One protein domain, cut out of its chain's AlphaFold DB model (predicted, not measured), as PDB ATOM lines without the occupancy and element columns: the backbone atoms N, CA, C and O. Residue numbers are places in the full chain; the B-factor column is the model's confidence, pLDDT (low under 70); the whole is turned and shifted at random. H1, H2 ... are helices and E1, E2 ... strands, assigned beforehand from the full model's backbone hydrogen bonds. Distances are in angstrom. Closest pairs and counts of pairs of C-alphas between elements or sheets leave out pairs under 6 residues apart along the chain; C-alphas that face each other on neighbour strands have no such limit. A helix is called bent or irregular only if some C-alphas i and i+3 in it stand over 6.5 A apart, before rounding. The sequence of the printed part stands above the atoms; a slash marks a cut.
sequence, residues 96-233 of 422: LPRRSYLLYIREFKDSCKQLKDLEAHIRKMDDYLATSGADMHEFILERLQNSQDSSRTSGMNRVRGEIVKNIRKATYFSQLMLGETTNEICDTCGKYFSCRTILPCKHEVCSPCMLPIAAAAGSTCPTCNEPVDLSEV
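What this domain is: This is residues 96 to 233 of the 422 residues of a protein of Vannella sp. CB-2014 (UniProt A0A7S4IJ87). The domain is a long helical hairpin, H1 and H2 side by side, with a small head packed on it through H3, away from the turn between the long helices. The head holds a small strand hairpin, E1 and E2, then H3 and long loops, while the turn, residues 130 to 140, sticks out at the far end. The printed part has 138 residues with three named helices and two named strands, in the order H1, H2, E1, E2, H3; the sheet, E1 - E2, is antiparallel and the class is mostly helix. The whole is loose, with a radius of gyration of the C-alphas of 18.8 A, and flat in outline, spanning 66 by 33 by 18 A.

How they stand to each other: H1, residues 96 to 131, and H2, residues 138 to 178, form a helical hairpin. They touch, with the C-alphas of Tyr 101 and Ala 170 closest at 4.8 A. They run opposite ways at a shallow tilt of 17 degrees. E1, residues 196 to 198, and E2, residues 204 to 206, form an antiparallel hairpin at 144 degrees between their directions. Across it N 197 and O 205 are within hydrogen-bond range at 2.9 A, as are N 205 and O 197 at 2.9 A. H3, residues 207 to 215, touches H2 with residues 157 to 171 of H2 alone. The closest C-alphas are those of Arg 160 and Ala 215, 5.6 A apart. They run opposite ways at a shallow tilt of 11 degrees. H1 is apart from E1, E2 and H3. The O i to N i+4 pairs are within hydrogen-bond range throughout H1, in 36 of 37 cases in H2 and in 3 of 5 in H3.

Where its parts are: H1 begins at C-alpha 96, (88.965, 131.155, 151.062), and measures 52.6 A from first to last C-alpha. H2 measures 58.2 A and ends at C-alpha 178, (97.044, 142.588, 150.669). E1 measures 6.8 A and E2 7.0 A. H3 measures 12.1 A and ends at C-alpha 215, (115.227, 127.352, 159.469). H3 is neither bent nor irregular, but only just: C-alphas 209 and 212 are 6.4 A apart.

The domain as a whole: The two C-alphas farthest apart are those of Asp 135 and Thr 181, at 65.9 A. Residues 130 to 140, of which 138 to 140 belong to H2, stand free, and the body without them spans 58 by 34 by 18 A. The printed part has no cut. The link from H2 to E1, 17 residues, is long. Residues 216 to 233 hold no named element. The mean pLDDT of the printed part is 83.8, and it is under 70 in residues 132 to 149 and 179 to 183.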
ATOM      1  N   LEU A  96      87.962 132.208 151.216       86.06
ATOM      2  CA  LEU A  96      88.965 131.155 151.062       86.06
ATOM      3  C   LEU A  96      90.390 131.653 151.355       86.06
ATOM      4  O   LEU A  96      91.045 131.023 152.190       86.06
ATOM      5  N   PRO A  97      90.876 132.789 150.807       87.19
ATOM      6  CA  PRO A  97      92.220 133.272 151.120       87.19
ATOM      7  C   PRO A  97      92.437 133.516 152.614       87.19
ATOM      8  O   PRO A  97      93.439 133.081 153.184       87.19
ATOM      9  N   ARG A  98      91.457 134.138 153.283       86.94
ATOM     10  CA  ARG A  98      91.519 134.415 154.721       86.94
ATOM     11  C   ARG A  98      91.491 133.133 155.546       86.94
ATOM     12  O   ARG A  98      92.276 132.997 156.481       86.94
ATOM     13  N   ARG A  99      90.605 132.190 155.214       88.88
ATOM     14  CA  ARG A  99      90.505 130.898 155.906       88.88
ATOM     15  C   ARG A  99      91.805 130.106 155.773       88.88
ATOM     16  O   ARG A  99      92.310 129.622 156.783       88.88
ATOM     17  N   SER A 100      92.363 130.032 154.566       90.12
ATOM     18  CA  SER A 100      93.635 129.354 154.293       90.12
ATOM     19  C   SER A 100      94.801 130.024 155.021       90.12
ATOM     20  O   SER A 100      95.582 129.348 155.683       90.12
ATOM     21  N   TYR A 101      94.883 131.356 155.002       90.31
ATOM     22  CA  TYR A 101      95.890 132.102 155.763       90.31
ATOM     23  C   TYR A 101      95.832 131.797 157.268       90.31
ATOM     24  O   TYR A 101      96.848 131.462 157.879       90.31
ATOM     25  N   LEU A 102      94.638 131.863 157.867       90.38
ATOM     26  CA  LEU A 102      94.446 131.585 159.292       90.38
ATOM     27  C   LEU A 102      94.754 130.128 159.652       90.38
ATOM     28  O   LEU A 102      95.306 129.878 160.727       90.38
ATOM     29  N   LEU A 103      94.433 129.182 158.764       92.12
ATOM     30  CA  LEU A 103      94.810 127.779 158.915       92.12
ATOM     31  C   LEU A 103      96.334 127.639 159.008       92.12
ATOM     32  O   LEU A 103      96.827 127.089 159.989       92.12
ATOM     33  N   TYR A 104      97.085 128.212 158.066       92.25
ATOM     34  CA  TYR A 104      98.545 128.091 158.067       92.25
ATOM     35  C   TYR A 104      99.221 128.841 159.217       92.25
ATOM     36  O   TYR A 104     100.239 128.374 159.719       92.25
ATOM     37  N   ILE A 105      98.648 129.947 159.710       91.00
ATOM     38  CA  ILE A 105      99.127 130.570 160.957       91.00
ATOM     39  C   ILE A 105      98.927 129.634 162.150       91.00
ATOM     40  O   ILE A 105      99.781 129.568 163.037       91.00
ATOM     41  N   ARG A 106      97.788 128.938 162.216       93.12
ATOM     42  CA  ARG A 106      97.518 127.983 163.292       93.12
ATOM     43  C   ARG A 106      98.514 126.829 163.245       93.12
ATOM     44  O   ARG A 106      99.166 126.571 164.250       93.12
ATOM     45  N   GLU A 107      98.693 126.224 162.074       93.81
ATOM     46  CA  GLU A 107      99.660 125.142 161.865       93.81
ATOM     47  C   GLU A 107     101.093 125.598 162.168       93.81
ATOM     48  O   GLU A 107     101.840 124.884 162.831       93.81
ATOM     49  N   PHE A 108     101.472 126.822 161.781       93.38
ATOM     50  CA  PHE A 108     102.745 127.438 162.165       93.38
ATOM     51  C   PHE A 108     102.925 127.485 163.691       93.38
ATOM     52  O   PHE A 108     103.964 127.059 164.198       93.38
ATOM     53  N   LYS A 109     101.919 127.966 164.437       92.88
ATOM     54  CA  LYS A 109     101.972 128.037 165.907       92.88
ATOM     55  C   LYS A 109     102.078 126.651 166.537       92.88
ATOM     56  O   LYS A 109     102.862 126.469 167.469       92.88
ATOM     57  N   ASP A 110     101.332 125.685 166.013       94.38
ATOM     58  CA  ASP A 110     101.368 124.303 166.486       94.38
ATOM     59  C   ASP A 110     102.755 123.681 166.254       94.38
ATOM     60  O   ASP A 110     103.316 123.081 167.173       94.38
ATOM     61  N   SER A 111     103.370 123.896 165.084       94.50
ATOM     62  CA  SER A 111     104.743 123.456 164.805       94.50
ATOM     63  C   SER A 111     105.781 124.152 165.695       94.50
ATOM     64  O   SER A 111     106.707 123.500 166.175       94.50
ATOM     65  N   CYS A 112     105.626 125.448 165.983       92.44
ATOM     66  CA  CYS A 112     106.521 126.159 166.904       92.44
ATOM     67  C   CYS A 112     106.429 125.606 168.333       92.44
ATOM     68  O   CYS A 112     107.450 125.435 169.001       92.44
ATOM     69  N   LYS A 113     105.218 125.271 168.796       92.81
ATOM     70  CA  LYS A 113     105.016 124.617 170.093       92.81
ATOM     71  C   LYS A 113     105.674 123.235 170.127       92.81
ATOM     72  O   LYS A 113     106.407 122.942 171.064       92.81
ATOM     73  N   GLN A 114     105.475 122.425 169.086       92.81
ATOM     74  CA  GLN A 114     106.123 121.115 168.966       92.81
ATOM     75  C   GLN A 114     107.652 121.220 168.999       92.81
ATOM     76  O   GLN A 114     108.302 120.404 169.651       92.81
ATOM     77  N   LEU A 115     108.232 122.226 168.335       91.44
ATOM     78  CA  LEU A 115     109.676 122.462 168.366       91.44
ATOM     79  C   LEU A 115     110.155 122.778 169.789       91.44
ATOM     80  O   LEU A 115     111.120 122.175 170.250       91.44
ATOM     81  N   LYS A 116     109.449 123.661 170.503       90.25
ATOM     82  CA  LYS A 116     109.768 124.035 171.889       90.25
ATOM     83  C   LYS A 116     109.666 122.851 172.853       90.25
ATOM     84  O   LYS A 116     110.541 122.673 173.701       90.25
ATOM     85  N   ASP A 117     108.639 122.017 172.696       89.62
ATOM     86  CA  ASP A 117     108.456 120.798 173.490       89.62
ATOM     87  C   ASP A 117     109.589 119.789 173.226       89.62
ATOM     88  O   ASP A 117     110.134 119.201 174.164       89.62
ATOM     89  N   LEU A 118     110.008 119.639 171.962       88.06
ATOM     90  CA  LEU A 118     111.129 118.779 171.576       88.06
ATOM     91  C   LEU A 118     112.467 119.297 172.129       88.06
ATOM     92  O   LEU A 118     113.239 118.521 172.686       88.06
ATOM     93  N   GLU A 119     112.723 120.604 172.049       87.81
ATOM     94  CA  GLU A 119     113.910 121.245 172.629       87.81
ATOM     95  C   GLU A 119     113.953 121.114 174.160       87.81
ATOM     96  O   GLU A 119     115.021 120.954 174.752       87.81
ATOM     97  N   ALA A 120     112.801 121.180 174.832       88.00
ATOM     98  CA  ALA A 120     112.708 120.937 176.269       88.00
ATOM     99  C   ALA A 120     112.967 119.462 176.621       88.00
ATOM    100  O   ALA A 120     113.623 119.176 177.622       88.00
ATOM    101  N   HIS A 121     112.479 118.527 175.802       85.56
ATOM    102  CA  HIS A 121     112.724 117.099 175.988       85.56
ATOM    103  C   HIS A 121     114.203 116.739 175.799       85.56
ATOM    104  O   HIS A 121     114.757 116.010 176.618       85.56
ATOM    105  N   ILE A 122     114.854 117.278 174.761       85.12
ATOM    106  CA  ILE A 122     116.288 117.070 174.507       85.12
ATOM    107  C   ILE A 122     117.113 117.573 175.695       85.12
ATOM    108  O   ILE A 122     117.881 116.796 176.252       85.12
ATOM    109  N   ARG A 123     116.858 118.800 176.173       85.81
ATOM    110  CA  ARG A 123     117.545 119.355 177.354       85.81
ATOM    111  C   ARG A 123     117.428 118.460 178.590       85.81
ATOM    112  O   ARG A 123     118.434 118.153 179.212       85.81
ATOM    113  N   LYS A 124     116.224 117.964 178.903       83.75
ATOM    114  CA  LYS A 124     116.015 117.039 180.037       83.75
ATOM    115  C   LYS A 124     116.791 115.732 179.889       83.75
ATOM    116  O   LYS A 124     117.253 115.181 180.884       83.75
ATOM    117  N   MET A 125     116.883 115.201 178.671       79.19
ATOM    118  CA  MET A 125     117.676 114.001 178.420       79.19
ATOM    119  C   MET A 125     119.171 114.271 178.586       79.19
ATOM    120  O   MET A 125     119.868 113.425 179.136       79.19
ATOM    121  N   ASP A 126     119.656 115.420 178.123       81.19
ATOM    122  CA  ASP A 126     121.065 115.792 178.256       81.19
ATOM    123  C   ASP A 126     121.442 115.989 179.734       81.19
ATOM    124  O   ASP A 126     122.472 115.479 180.175       81.19
ATOM    125  N   ASP A 127     120.555 116.590 180.534       82.69
ATOM    126  CA  ASP A 127     120.703 116.687 181.993       82.69
ATOM    127  C   ASP A 127     120.742 115.298 182.666       82.69
ATOM    128  O   ASP A 127     121.530 115.054 183.584       82.69
ATOM    129  N   TYR A 128     119.910 114.355 182.207       76.00
ATOM    130  CA  TYR A 128     119.915 112.975 182.706       76.00
ATOM    131  C   TYR A 128     121.227 112.254 182.369       76.00
ATOM    132  O   TYR A 128     121.824 111.626 183.241       76.00
ATOM    133  N   LEU A 129     121.713 112.380 181.130       73.38
ATOM    134  CA  LEU A 129     122.986 111.792 180.705       73.38
ATOM    135  C   LEU A 129     124.176 112.389 181.467       73.38
ATOM    136  O   LEU A 129     125.103 111.662 181.810       73.38
ATOM    137  N   ALA A 130     124.137 113.688 181.771       77.12
ATOM    138  CA  ALA A 130     125.165 114.352 182.567       77.12
ATOM    139  C   ALA A 130     125.184 113.895 184.039       77.12
ATOM    140  O   ALA A 130     126.214 114.006 184.702       77.12
ATOM    141  N   THR A 131     124.062 113.385 184.560       78.06
ATOM    142  CA  THR A 131     123.912 112.972 185.967       78.06
ATOM    143  C   THR A 131     123.993 111.458 186.188       78.06
ATOM    144  O   THR A 131     124.328 111.027 187.293       78.06
ATOM    145  N   SER A 132     123.752 110.628 185.165       63.78
ATOM    146  CA  SER A 132     123.929 109.172 185.234       63.78
ATOM    147  C   SER A 132     125.413 108.792 185.101       63.78
ATOM    148  O   SER A 132     125.960 108.754 184.001       63.78
ATOM    149  N   GLY A 133     126.080 108.548 186.230       55.50
ATOM    150  CA  GLY A 133     127.527 108.325 186.310       55.50
ATOM    151  C   GLY A 133     128.076 107.077 185.593       55.50
ATOM    152  O   GLY A 133     127.514 105.990 185.686       55.50
ATOM    153  N   ALA A 134     129.210 107.283 184.915       52.91
ATOM    154  CA  ALA A 134     130.469 106.516 184.843       52.91
ATOM    155  C   ALA A 134     130.544 104.969 184.714       52.91
ATOM    156  O   ALA A 134     131.621 104.496 184.362       52.91
ATOM    157  N   ASP A 135     129.490 104.173 184.918       56.97
ATOM    158  CA  ASP A 135     129.609 102.694 184.963       56.97
ATOM    159  C   ASP A 135     129.143 101.960 183.690       56.97
ATOM    160  O   ASP A 135     129.117 100.728 183.631       56.97
ATOM    161  N   MET A 136     128.808 102.692 182.625       56.06
ATOM    162  CA  MET A 136     128.539 102.115 181.307       56.06
ATOM    163  C   MET A 136     129.748 102.287 180.384       56.06
ATOM    164  O   MET A 136     130.284 103.385 180.275       56.06
ATOM    165  N   HIS A 137     130.148 101.208 179.693       60.28
ATOM    166  CA  HIS A 137     131.257 101.189 178.728       60.28
ATOM    167  C   HIS A 137     131.185 102.423 177.809       60.28
ATOM    168  O   HIS A 137     130.235 102.561 177.039       60.28
ATOM    169  N   GLU A 138     132.193 103.291 177.888       64.25
ATOM    170  CA  GLU A 138     132.318 104.577 177.177       64.25
ATOM    171  C   GLU A 138     131.955 104.473 175.681       64.25
ATOM    172  O   GLU A 138     131.222 105.295 175.139       64.25
ATOM    173  N   PHE A 139     132.329 103.356 175.053       58.59
ATOM    174  CA  PHE A 139     132.003 103.010 173.668       58.59
ATOM    175  C   PHE A 139     130.497 102.821 173.379       58.59
ATOM    176  O   PHE A 139     130.015 103.147 172.293       58.59
ATOM    177  N   ILE A 140     129.726 102.273 174.324       62.94
ATOM    178  CA  ILE A 140     128.272 102.090 174.181       62.94
ATOM    179  C   ILE A 140     127.561 103.436 174.360       62.94
ATOM    180  O   ILE A 140     126.612 103.715 173.628       62.94
ATOM    181  N   LEU A 141     128.040 104.288 175.276       64.44
ATOM    182  CA  LEU A 141     127.521 105.647 175.458       64.44
ATOM    183  C   LEU A 141     127.747 106.500 174.210       64.44
ATOM    184  O   LEU A 141     126.789 107.075 173.707       64.44
ATOM    185  N   GLU A 142     128.956 106.492 173.647       69.31
ATOM    186  CA  GLU A 142     129.289 107.249 172.434       69.31
ATOM    187  C   GLU A 142     128.431 106.814 171.231       69.31
ATOM    188  O   GLU A 142     127.913 107.633 170.469       69.31
ATOM    189  N   ARG A 143     128.210 105.505 171.063       65.56
ATOM    190  CA  ARG A 143     127.417 104.973 169.946       65.56
ATOM    191  C   ARG A 143     125.916 105.247 170.104       65.56
ATOM    192  O   ARG A 143     125.237 105.517 169.111       65.56
ATOM    193  N   LEU A 144     125.401 105.208 171.336       63.19
ATOM    194  CA  LEU A 144     124.025 105.601 171.648       63.19
ATOM    195  C   LEU A 144     123.825 107.107 171.459       63.19
ATOM    196  O   LEU A 144     122.862 107.482 170.791       63.19
ATOM    197  N   GLN A 145     124.750 107.938 171.946       67.94
ATOM    198  CA  GLN A 145     124.754 109.393 171.758       67.94
ATOM    199  C   GLN A 145     124.741 109.756 170.272       67.94
ATOM    200  O   GLN A 145     123.801 110.396 169.818       67.94
ATOM    201  N   ASN A 146     125.665 109.217 169.471       68.62
ATOM    202  CA  ASN A 146     125.724 109.494 168.032       68.62
ATOM    203  C   ASN A 146     124.436 109.093 167.280       68.62
ATOM    204  O   ASN A 146     123.963 109.817 166.400       68.62
ATOM    205  N   SER A 147     123.828 107.951 167.631       62.31
ATOM    206  CA  SER A 147     122.556 107.516 167.029       62.31
ATOM    207  C   SER A 147     121.362 108.378 167.464       62.31
ATOM    208  O   SER A 147     120.471 108.668 166.660       62.31
ATOM    209  N   GLN A 148     121.352 108.824 168.722       67.81
ATOM    210  CA  GLN A 148     120.305 109.678 169.270       67.81
ATOM    211  C   GLN A 148     120.425 111.102 168.744       67.81
ATOM    212  O   GLN A 148     119.409 111.673 168.366       67.81
ATOM    213  N   ASP A 149     121.628 111.654 168.632       69.88
ATOM    214  CA  ASP A 149     121.861 113.008 168.132       69.88
ATOM    215  C   ASP A 149     121.496 113.129 166.654       69.88
ATOM    216  O   ASP A 149     120.853 114.103 166.256       69.88
ATOM    217  N   SER A 150     121.768 112.097 165.849       70.94
ATOM    218  CA  SER A 150     121.276 112.017 164.468       70.94
ATOM    219  C   SER A 150     119.739 111.992 164.398       70.94
ATOM    220  O   SER A 150     119.134 112.719 163.607       70.94
ATOM    221  N   SER A 151     119.079 111.221 165.267       72.50
ATOM    222  CA  SER A 151     117.611 111.152 165.327       72.50
ATOM    223  C   SER A 151     116.977 112.459 165.839       72.50
ATOM    224  O   SER A 151     115.989 112.942 165.280       72.50
ATOM    225  N   ARG A 152     117.581 113.085 166.858       77.50
ATOM    226  CA  ARG A 152     117.163 114.363 167.463       77.50
ATOM    227  C   ARG A 152     117.266 115.510 166.466       77.50
ATOM    228  O   ARG A 152     116.291 116.229 166.253       77.50
ATOM    229  N   THR A 153     118.424 115.650 165.822       79.06
ATOM    230  CA  THR A 153     118.659 116.685 164.803       79.06
ATOM    231  C   THR A 153     117.729 116.502 163.607       79.06
ATOM    232  O   THR A 153     117.127 117.474 163.156       79.06
ATOM    233  N   SER A 154     117.512 115.262 163.157       83.25
ATOM    234  CA  SER A 154     116.536 114.945 162.109       83.25
ATOM    235  C   SER A 154     115.103 115.339 162.504       83.25
ATOM    236  O   SER A 154     114.411 116.020 161.744       83.25
ATOM    237  N   GLY A 155     114.674 115.006 163.727       86.25
ATOM    238  CA  GLY A 155     113.357 115.371 164.252       86.25
ATOM    239  C   GLY A 155     113.135 116.886 164.333       86.25
ATOM    240  O   GLY A 155     112.106 117.379 163.869       86.25
ATOM    241  N   MET A 156     114.110 117.634 164.858       86.88
ATOM    242  CA  MET A 156     114.048 119.101 164.930       86.88
ATOM    243  C   MET A 156     114.030 119.743 163.543       86.88
ATOM    244  O   MET A 156     113.229 120.643 163.292       86.88
ATOM    245  N   ASN A 157     114.877 119.263 162.630       89.25
ATOM    246  CA  ASN A 157     114.933 119.769 161.261       89.25
ATOM    247  C   ASN A 157     113.625 119.512 160.512       89.25
ATOM    248  O   ASN A 157     113.175 120.387 159.775       89.25
ATOM    249  N   ARG A 158     112.962 118.375 160.755       90.94
ATOM    250  CA  ARG A 158     111.629 118.096 160.206       90.94
ATOM    251  C   ARG A 158     110.597 119.119 160.682       90.94
ATOM    252  O   ARG A 158     109.884 119.686 159.862       90.94
ATOM    253  N   VAL A 159     110.536 119.394 161.989       92.56
ATOM    254  CA  VAL A 159     109.587 120.384 162.535       92.56
ATOM    255  C   VAL A 159     109.901 121.792 162.017       92.56
ATOM    256  O   VAL A 159     108.987 122.506 161.614       92.56
ATOM    257  N   ARG A 160     111.181 122.183 161.939       92.50
ATOM    258  CA  ARG A 160     111.586 123.454 161.307       92.50
ATOM    259  C   ARG A 160     111.191 123.520 159.831       92.50
ATOM    260  O   ARG A 160     110.734 124.564 159.374       92.50
ATOM    261  N   GLY A 161     111.301 122.408 159.106       92.06
ATOM    262  CA  GLY A 161     110.803 122.273 157.739       92.06
ATOM    263  C   GLY A 161     109.310 122.591 157.636       92.06
ATOM    264  O   GLY A 161     108.917 123.390 156.788       92.06
ATOM    265  N   GLU A 162     108.487 122.051 158.538       93.25
ATOM    266  CA  GLU A 162     107.050 122.365 158.601       93.25
ATOM    267  C   GLU A 162     106.778 123.840 158.930       93.25
ATOM    268  O   GLU A 162     105.952 124.470 158.271       93.25
ATOM    269  N   ILE A 163     107.524 124.439 159.867       93.69
ATOM    270  CA  ILE A 163     107.422 125.878 160.177       93.69
ATOM    271  C   ILE A 163     107.671 126.715 158.913       93.69
ATOM    272  O   ILE A 163     106.866 127.581 158.565       93.69
ATOM    273  N   VAL A 164     108.760 126.432 158.193       93.75
ATOM    274  CA  VAL A 164     109.123 127.126 156.946       93.75
ATOM    275  C   VAL A 164     108.041 126.945 155.876       93.75
ATOM    276  O   VAL A 164     107.680 127.916 155.203       93.75
ATOM    277  N   LYS A 165     107.488 125.734 155.724       93.31
ATOM    278  CA  LYS A 165     106.385 125.464 154.786       93.31
ATOM    279  C   LYS A 165     105.149 126.289 155.129       93.31
ATOM    280  O   LYS A 165     104.592 126.922 154.236       93.31
ATOM    281  N   ASN A 166     104.756 126.331 156.397       93.62
ATOM    282  CA  ASN A 166     103.563 127.051 156.840       93.62
ATOM    283  C   ASN A 166     103.708 128.566 156.662       93.62
ATOM    284  O   ASN A 166     102.770 129.206 156.185       93.62
ATOM    285  N   ILE A 167     104.895 129.136 156.911       92.62
ATOM    286  CA  ILE A 167     105.179 130.550 156.604       92.62
ATOM    287  C   ILE A 167     104.989 130.821 155.108       92.62
ATOM    288  O   ILE A 167     104.306 131.775 154.732       92.62
ATOM    289  N   ARG A 168     105.558 129.983 154.231       92.75
ATOM    290  CA  ARG A 168     105.429 130.160 152.776       92.75
ATOM    291  C   ARG A 168     103.978 130.032 152.306       92.75
ATOM    292  O   ARG A 168     103.513 130.907 151.585       92.75
ATOM    293  N   LYS A 169     103.248 129.010 152.766       92.00
ATOM    294  CA  LYS A 169     101.823 128.830 152.446       92.00
ATOM    295  C   LYS A 169     100.994 130.035 152.899       92.00
ATOM    296  O   LYS A 169     100.235 130.579 152.104       92.00
ATOM    297  N   ALA A 170     101.199 130.521 154.125       91.19
ATOM    298  CA  ALA A 170     100.550 131.737 154.615       91.19
ATOM    299  C   ALA A 170     100.880 132.961 153.742       91.19
ATOM    300  O   ALA A 170     100.007 133.783 153.483       91.19
ATOM    301  N   THR A 171     102.110 133.050 153.234       90.25
ATOM    302  CA  THR A 171     102.556 134.161 152.379       90.25
ATOM    303  C   THR A 171     101.814 134.215 151.049       90.25
ATOM    304  O   THR A 171     101.431 135.298 150.617       90.25
ATOM    305  N   TYR A 172     101.582 133.064 150.411       90.19
ATOM    306  CA  TYR A 172     100.840 133.025 149.149       90.19
ATOM    307  C   TYR A 172      99.420 133.571 149.320       90.19
ATOM    308  O   TYR A 172      98.964 134.379 148.519       90.19
ATOM    309  N   PHE A 173      98.738 133.205 150.410       88.69
ATOM    310  CA  PHE A 173      97.387 133.697 150.679       88.69
ATOM    311  C   PHE A 173      97.353 135.134 151.212       88.69
ATOM    312  O   PHE A 173      96.405 135.860 150.918       88.69
ATOM    313  N   SER A 174      98.371 135.590 151.952       86.44
ATOM    314  CA  SER A 174      98.438 136.990 152.388       86.44
ATOM    315  C   SER A 174      98.617 137.951 151.221       86.44
ATOM    316  O   SER A 174      97.992 139.007 151.221       86.44
ATOM    317  N   GLN A 175      99.389 137.573 150.201       83.75
ATOM    318  CA  GLN A 175      99.547 138.369 148.981       83.75
ATOM    319  C   GLN A 175      98.217 138.584 148.244       83.75
ATOM    320  O   GLN A 175      97.975 139.679 147.744       83.75
ATOM    321  N   LEU A 176      97.327 137.586 148.238       83.19
ATOM    322  CA  LEU A 176      95.990 137.720 147.643       83.19
ATOM    323  C   LEU A 176      95.099 138.717 148.391       83.19
ATOM    324  O   LEU A 176      94.247 139.349 147.778       83.19
ATOM    325  N   MET A 177      95.275 138.841 149.709       81.38
ATOM    326  CA  MET A 177      94.468 139.736 150.544       81.38
ATOM    327  C   MET A 177      95.026 141.158 150.599       81.38
ATOM    328  O   MET A 177      94.261 142.106 150.715       81.38
ATOM    329  N   LEU A 178      96.351 141.303 150.560       72.75
ATOM    330  CA  LEU A 178      97.044 142.588 150.669       72.75
ATOM    331  C   LEU A 178      97.138 143.322 149.318       72.75
ATOM    332  O   LEU A 178      97.327 144.542 149.294       72.75
ATOM    333  N   GLY A 179      97.013 142.598 148.201       63.03
ATOM    334  CA  GLY A 179      97.230 143.141 146.859       63.03
ATOM    335  C   GLY A 179      98.601 143.824 146.723       63.03
ATOM    336  O   GLY A 179      99.529 143.566 147.490       63.03
ATOM    337  N   GLU A 180      98.722 144.756 145.778       52.56
ATOM    338  CA  GLU A 180      99.903 145.628 145.633       52.56
ATOM    339  C   GLU A 180      99.931 146.788 146.657       52.56
ATOM    340  O   GLU A 180     100.766 147.680 146.569       52.56
ATOM    341  N   THR A 181      99.011 146.813 147.631       50.91
ATOM    342  CA  THR A 181      98.692 148.027 148.412       50.91
ATOM    343  C   THR A 181      99.453 148.188 149.728       50.91
ATOM    344  O   THR A 181      99.244 149.167 150.448       50.91
ATOM    345  N   THR A 182     100.360 147.268 150.067       60.59
ATOM    346  CA  THR A 182     101.216 147.468 151.245       60.59
ATOM    347  C   THR A 182     102.297 148.489 150.917       60.59
ATOM    348  O   THR A 182     103.322 148.163 150.338       60.59
ATOM    349  N   ASN A 183     102.095 149.741 151.327       67.62
ATOM    350  CA  ASN A 183     103.114 150.797 151.217       67.62
ATOM    351  C   ASN A 183     104.246 150.651 152.250       67.62
ATOM    352  O   ASN A 183     105.116 151.514 152.362       67.62
ATOM    353  N   GLU A 184     104.222 149.586 153.043       78.50
ATOM    354  CA  GLU A 184     105.147 149.368 154.143       78.50
ATOM    355  C   GLU A 184     106.284 148.456 153.691       78.50
ATOM    356  O   GLU A 184     106.077 147.406 153.072       78.50
ATOM    357  N   ILE A 185     107.503 148.874 154.012       85.75
ATOM    358  CA  ILE A 185     108.738 148.245 153.564       85.75
ATOM    359  C   ILE A 185     109.351 147.491 154.742       85.75
ATOM    360  O   ILE A 185     109.386 147.985 155.863       85.75
ATOM    361  N   CYS A 186     109.844 146.284 154.487       87.81
ATOM    362  CA  CYS A 186     110.592 145.522 155.471       87.81
ATOM    363  C   CYS A 186     111.995 146.110 155.639       87.81
ATOM    364  O   CYS A 186     112.800 146.055 154.707       87.81
ATOM    365  N   ASP A 187     112.313 146.569 156.847       87.06
ATOM    366  CA  ASP A 187     113.611 147.168 157.185       87.06
ATOM    367  C   ASP A 187     114.803 146.224 156.951       87.06
ATOM    368  O   ASP A 187     115.925 146.669 156.735       87.06
ATOM    369  N   THR A 188     114.572 144.906 156.948       89.31
ATOM    370  CA  THR A 188     115.625 143.906 156.722       89.31
ATOM    371  C   THR A 188     116.023 143.767 155.250       89.31
ATOM    372  O   THR A 188     117.196 143.546 154.962       89.31
ATOM    373  N   CYS A 189     115.077 143.851 154.307       90.44
ATOM    374  CA  CYS A 189     115.367 143.609 152.884       90.44
ATOM    375  C   CYS A 189     115.014 144.759 151.937       90.44
ATOM    376  O   CYS A 189     115.283 144.650 150.741       90.44
ATOM    377  N   GLY A 190     114.399 145.833 152.435       86.75
ATOM    378  CA  GLY A 190     113.990 146.984 151.629       86.75
ATOM    379  C   GLY A 190     112.860 146.690 150.636       86.75
ATOM    380  O   GLY A 190     112.656 147.463 149.705       86.75
ATOM    381  N   LYS A 191     112.134 145.573 150.795       86.75
ATOM    382  CA  LYS A 191     111.002 145.179 149.935       86.75
ATOM    383  C   LYS A 191     109.677 145.317 150.678       86.75
ATOM    384  O   LYS A 191     109.651 145.206 151.900       86.75
ATOM    385  N   TYR A 192     108.587 145.475 149.934       83.25
ATOM    386  CA  TYR A 192     107.236 145.489 150.495       83.25
ATOM    387  C   TYR A 192     106.903 144.203 151.264       83.25
ATOM    388  O   TYR A 192     107.375 143.108 150.924       83.25
ATOM    389  N   PHE A 193     106.090 144.330 152.313       80.88
ATOM    390  CA  PHE A 193     105.656 143.188 153.112       80.88
ATOM    391  C   PHE A 193     104.719 142.267 152.318       80.88
ATOM    392  O   PHE A 193     103.539 142.547 152.149       80.88
ATOM    393  N   SER A 194     105.217 141.093 151.915       77.19
ATOM    394  CA  SER A 194     104.364 140.017 151.381       77.19
ATOM    395  C   SER A 194     103.511 139.353 152.466       77.19
ATOM    396  O   SER A 194     102.374 138.956 152.226       77.19
ATOM    397  N   CYS A 195     104.077 139.225 153.665       83.19
ATOM    398  CA  CYS A 195     103.433 138.765 154.886       83.19
ATOM    399  C   CYS A 195     104.228 139.328 156.065       83.19
ATOM    400  O   CYS A 195     105.445 139.122 156.128       83.19
ATOM    401  N   ARG A 196     103.570 140.066 156.962       87.12
ATOM    402  CA  ARG A 196     104.218 140.672 158.129       87.12
ATOM    403  C   ARG A 196     104.395 139.635 159.233       87.12
ATOM    404  O   ARG A 196     103.514 138.816 159.480       87.12
ATOM    405  N   THR A 197     105.526 139.672 159.919       89.50
ATOM    406  CA  THR A 197     105.799 138.826 161.079       89.50
ATOM    407  C   THR A 197     106.457 139.668 162.163       89.50
ATOM    408  O   THR A 197     107.378 140.425 161.878       89.50
ATOM    409  N   ILE A 198     105.971 139.564 163.395       92.25
ATOM    410  CA  ILE A 198     106.436 140.339 164.546       92.25
ATOM    411  C   ILE A 198     107.244 139.403 165.443       92.25
ATOM    412  O   ILE A 198     106.717 138.411 165.958       92.25
ATOM    413  N   LEU A 199     108.526 139.717 165.610       93.38
ATOM    414  CA  LEU A 199     109.445 138.984 166.478       93.38
ATOM    415  C   LEU A 199     109.185 139.305 167.967       93.38
ATOM    416  O   LEU A 199     108.553 140.322 168.269       93.38
ATOM    417  N   PRO A 200     109.701 138.502 168.921       92.69
ATOM    418  CA  PRO A 200     109.519 138.754 170.360       92.69
ATOM    419  C   PRO A 200     110.059 140.122 170.807       92.69
ATOM    420  O   PRO A 200     109.437 140.818 171.609       92.69
ATOM    421  N   CYS A 201     111.156 140.562 170.184       93.62
ATOM    422  CA  CYS A 201     111.762 141.883 170.357       93.62
ATOM    423  C   CYS A 201     110.969 143.037 169.709       93.62
ATOM    424  O   CYS A 201     111.422 144.178 169.717       93.62
ATOM    425  N   LYS A 202     109.785 142.754 169.143       92.81
ATOM    426  CA  LYS A 202     108.871 143.680 168.446       92.81
ATOM    427  C   LYS A 202     109.344 144.206 167.090       92.81
ATOM    428  O   LYS A 202     108.610 144.970 166.472       92.81
ATOM    429  N   HIS A 203     110.503 143.780 166.591       93.31
ATOM    430  CA  HIS A 203     110.892 144.071 165.212       93.31
ATOM    431  C   HIS A 203     110.019 143.303 164.222       93.31
ATOM    432  O   HIS A 203     109.694 142.129 164.430       93.31
ATOM    433  N   GLU A 204     109.660 143.975 163.134       92.12
ATOM    434  CA  GLU A 204     108.849 143.409 162.068       92.12
ATOM    435  C   GLU A 204     109.732 142.943 160.912       92.12
ATOM    436  O   GLU A 204     110.614 143.660 160.441       92.12
ATOM    437  N   VAL A 205     109.481 141.731 160.427       92.00
ATOM    438  CA  VAL A 205     110.193 141.135 159.295       92.00
ATOM    439  C   VAL A 205     109.194 140.576 158.292       92.00
ATOM    440  O   VAL A 205     108.108 140.124 158.662       92.00
ATOM    441  N   CYS A 206     109.520 140.640 157.001       90.31
ATOM    442  CA  CYS A 206     108.693 140.000 155.986       90.31
ATOM    443  C   CYS A 206     108.940 138.489 155.975       90.31
ATOM    444  O   CYS A 206     110.029 138.027 156.321       90.31
ATOM    445  N   SER A 207     107.951 137.719 155.521       88.88
ATOM    446  CA  SER A 207     108.055 136.261 155.394       88.88
ATOM    447  C   SER A 207     109.377 135.775 154.774       88.88
ATOM    448  O   SER A 207     110.027 134.943 155.405       88.88
ATOM    449  N   PRO A 208     109.857 136.312 153.628       90.19
ATOM    450  CA  PRO A 208     111.142 135.908 153.056       90.19
ATOM    451  C   PRO A 208     112.330 136.055 154.014       90.19
ATOM    452  O   PRO A 208     113.210 135.198 154.019       90.19
ATOM    453  N   CYS A 209     112.343 137.105 154.841       92.06
ATOM    454  CA  CYS A 209     113.370 137.313 155.867       92.06
ATOM    455  C   CYS A 209     113.156 136.417 157.092       92.06
ATOM    456  O   CYS A 209     114.121 136.057 157.760       92.06
ATOM    457  N   MET A 210     111.914 136.017 157.371       92.94
ATOM    458  CA  MET A 210     111.592 135.073 158.439       92.94
ATOM    459  C   MET A 210     112.028 133.637 158.108       92.94
ATOM    460  O   MET A 210     112.375 132.887 159.015       92.94
ATOM    461  N   LEU A 211     112.054 133.239 156.829       92.50
ATOM    462  CA  LEU A 211     112.450 131.880 156.423       92.50
ATOM    463  C   LEU A 211     113.824 131.437 156.969       92.50
ATOM    464  O   LEU A 211     113.878 130.365 157.573       92.50
ATOM    465  N   PRO A 212     114.927 132.200 156.808       91.75
ATOM    466  CA  PRO A 212     116.216 131.810 157.378       91.75
ATOM    467  C   PRO A 212     116.202 131.792 158.915       91.75
ATOM    468  O   PRO A 212     116.822 130.913 159.508       91.75
ATOM    469  N   ILE A 213     115.454 132.697 159.560       92.69
ATOM    470  CA  ILE A 213     115.295 132.735 161.025       92.69
ATOM    471  C   ILE A 213     114.598 131.459 161.519       92.69
ATOM    472  O   ILE A 213     115.030 130.859 162.498       92.69
ATOM    473  N   ALA A 214     113.546 131.019 160.827       91.44
ATOM    474  CA  ALA A 214     112.794 129.812 161.162       91.44
ATOM    475  C   ALA A 214     113.566 128.511 160.873       91.44
ATOM    476  O   ALA A 214     113.361 127.504 161.551       91.44
ATOM    477  N   ALA A 215     114.444 128.520 159.865       89.50
ATOM    478  CA  ALA A 215     115.227 127.352 159.469       89.50
ATOM    479  C   ALA A 215     116.438 127.093 160.385       89.50
ATOM    480  O   ALA A 215     116.836 125.940 160.558       89.50
ATOM    481  N   ALA A 216     117.032 128.142 160.961       87.00
ATOM    482  CA  ALA A 216     118.239 128.032 161.775       87.00
ATOM    483  C   ALA A 216     117.945 127.687 163.249       87.00
ATOM    484  O   ALA A 216     116.935 128.091 163.824       87.00
ATOM    485  N   ALA A 217     118.865 126.954 163.882       78.88
ATOM    486  CA  ALA A 217     118.867 126.763 165.332       78.88
ATOM    487  C   ALA A 217     119.478 127.987 166.029       78.88
ATOM    488  O   ALA A 217     120.530 128.460 165.605       78.88
ATOM    489  N   GLY A 218     118.844 128.478 167.101       80.38
ATOM    490  CA  GLY A 218     119.366 129.607 167.885       80.38
ATOM    491  C   GLY A 218     119.430 130.925 167.108       80.38
ATOM    492  O   GLY A 218     120.377 131.689 167.274       80.38
ATOM    493  N   SER A 219     118.462 131.166 166.222       86.12
ATOM    494  CA  SER A 219     118.420 132.364 165.390       86.12
ATOM    495  C   SER A 219     118.212 133.644 166.208       86.12
ATOM    496  O   SER A 219     117.583 133.652 167.270       86.12
ATOM    497  N   THR A 220     118.760 134.743 165.697       93.31
ATOM    498  CA  THR A 220     118.673 136.077 166.296       93.31
ATOM    499  C   THR A 220     117.904 137.030 165.392       93.31
ATOM    500  O   THR A 220     117.760 136.819 164.184       93.31
ATOM    501  N   CYS A 221     117.380 138.099 165.983       92.69
ATOM    502  CA  CYS A 221     116.734 139.170 165.251       92.69
ATOM    503  C   CYS A 221     117.765 139.880 164.356       92.69
ATOM    504  O   CYS A 221     118.775 140.350 164.879       92.69
ATOM    505  N   PRO A 222     117.507 140.051 163.047       91.50
ATOM    506  CA  PRO A 222     118.443 140.722 162.144       91.50
ATOM    507  C   PRO A 222     118.623 142.218 162.451       91.50
ATOM    508  O   PRO A 222     119.581 142.822 161.980       91.50
ATOM    509  N   THR A 223     117.717 142.817 163.232       91.31
ATOM    510  CA  THR A 223     117.743 144.248 163.564       91.31
ATOM    511  C   THR A 223     118.468 144.537 164.879       91.31
ATOM    512  O   THR A 223     119.257 145.473 164.943       91.31
ATOM    513  N   CYS A 224     118.228 143.747 165.934       93.50
ATOM    514  CA  CYS A 224     118.798 143.993 167.271       93.50
ATOM    515  C   CYS A 224     119.686 142.869 167.821       93.50
ATOM    516  O   CYS A 224     120.210 143.007 168.922       93.50
ATOM    517  N   ASN A 225     119.863 141.766 167.087       91.94
ATOM    518  CA  ASN A 225     120.607 140.573 167.506       91.94
ATOM    519  C   ASN A 225     120.080 139.861 168.767       91.94
ATOM    520  O   ASN A 225     120.735 138.944 169.262       91.94
ATOM    521  N   GLU A 226     118.893 140.211 169.270       93.62
ATOM    522  CA  GLU A 226     118.256 139.464 170.361       93.62
ATOM    523  C   GLU A 226     117.854 138.047 169.909       93.62
ATOM    524  O   GLU A 226     117.434 137.875 168.759       93.62
ATOM    525  N   PRO A 227     117.965 137.026 170.781       92.56
ATOM    526  CA  PRO A 227     117.559 135.660 170.458       92.56
ATOM    527  C   PRO A 227     116.056 135.580 170.167       92.56
ATOM    528  O   PRO A 227     115.244 136.213 170.842       92.56
ATOM    529  N   VAL A 228     115.676 134.781 169.168       92.31
ATOM    530  CA  VAL A 228     114.280 134.631 168.740       92.31
ATOM    531  C   VAL A 228     113.716 133.302 169.238       92.31
ATOM    532  O   VAL A 228     114.122 132.236 168.781       92.31
ATOM    533  N   ASP A 229     112.720 133.359 170.128       90.38
ATOM    534  CA  ASP A 229     111.847 132.214 170.411       90.38
ATOM    535  C   ASP A 229     110.717 132.169 169.368       90.38
ATOM    536  O   ASP A 229     109.812 133.009 169.366       90.38
ATOM    537  N   LEU A 230     110.756 131.172 168.477       90.12
ATOM    538  CA  LEU A 230     109.751 130.988 167.423       90.12
ATOM    539  C   LEU A 230     108.326 130.801 167.973       90.12
ATOM    540  O   LEU A 230     107.366 131.153 167.293       90.12
ATOM    541  N   SER A 231     108.165 130.298 169.201       87.56
ATOM    542  CA  SER A 231     106.848 130.131 169.835       87.56
ATOM    543  C   SER A 231     106.196 131.455 170.245       87.56
ATOM    544  O   SER A 231     104.980 131.509 170.433       87.56
ATOM    545  N   GLU A 232     106.983 132.526 170.347       89.56
ATOM    546  CA  GLU A 232     106.517 133.871 170.691       89.56
ATOM    547  C   GLU A 232     106.336 134.775 169.460       89.56
ATOM    548  O   GLU A 232     105.789 135.877 169.568       89.56
ATOM    549  N   VAL A 233     106.744 134.300 168.279       90.44
ATOM    550  CA  VAL A 233     106.565 135.007 167.008       90.44
ATOM    551  C   VAL A 233     105.077 135.147 166.680       90.44
ATOM    552  O   VAL A 233     104.297 134.192 166.735       90.44
TER     553      VAL A 233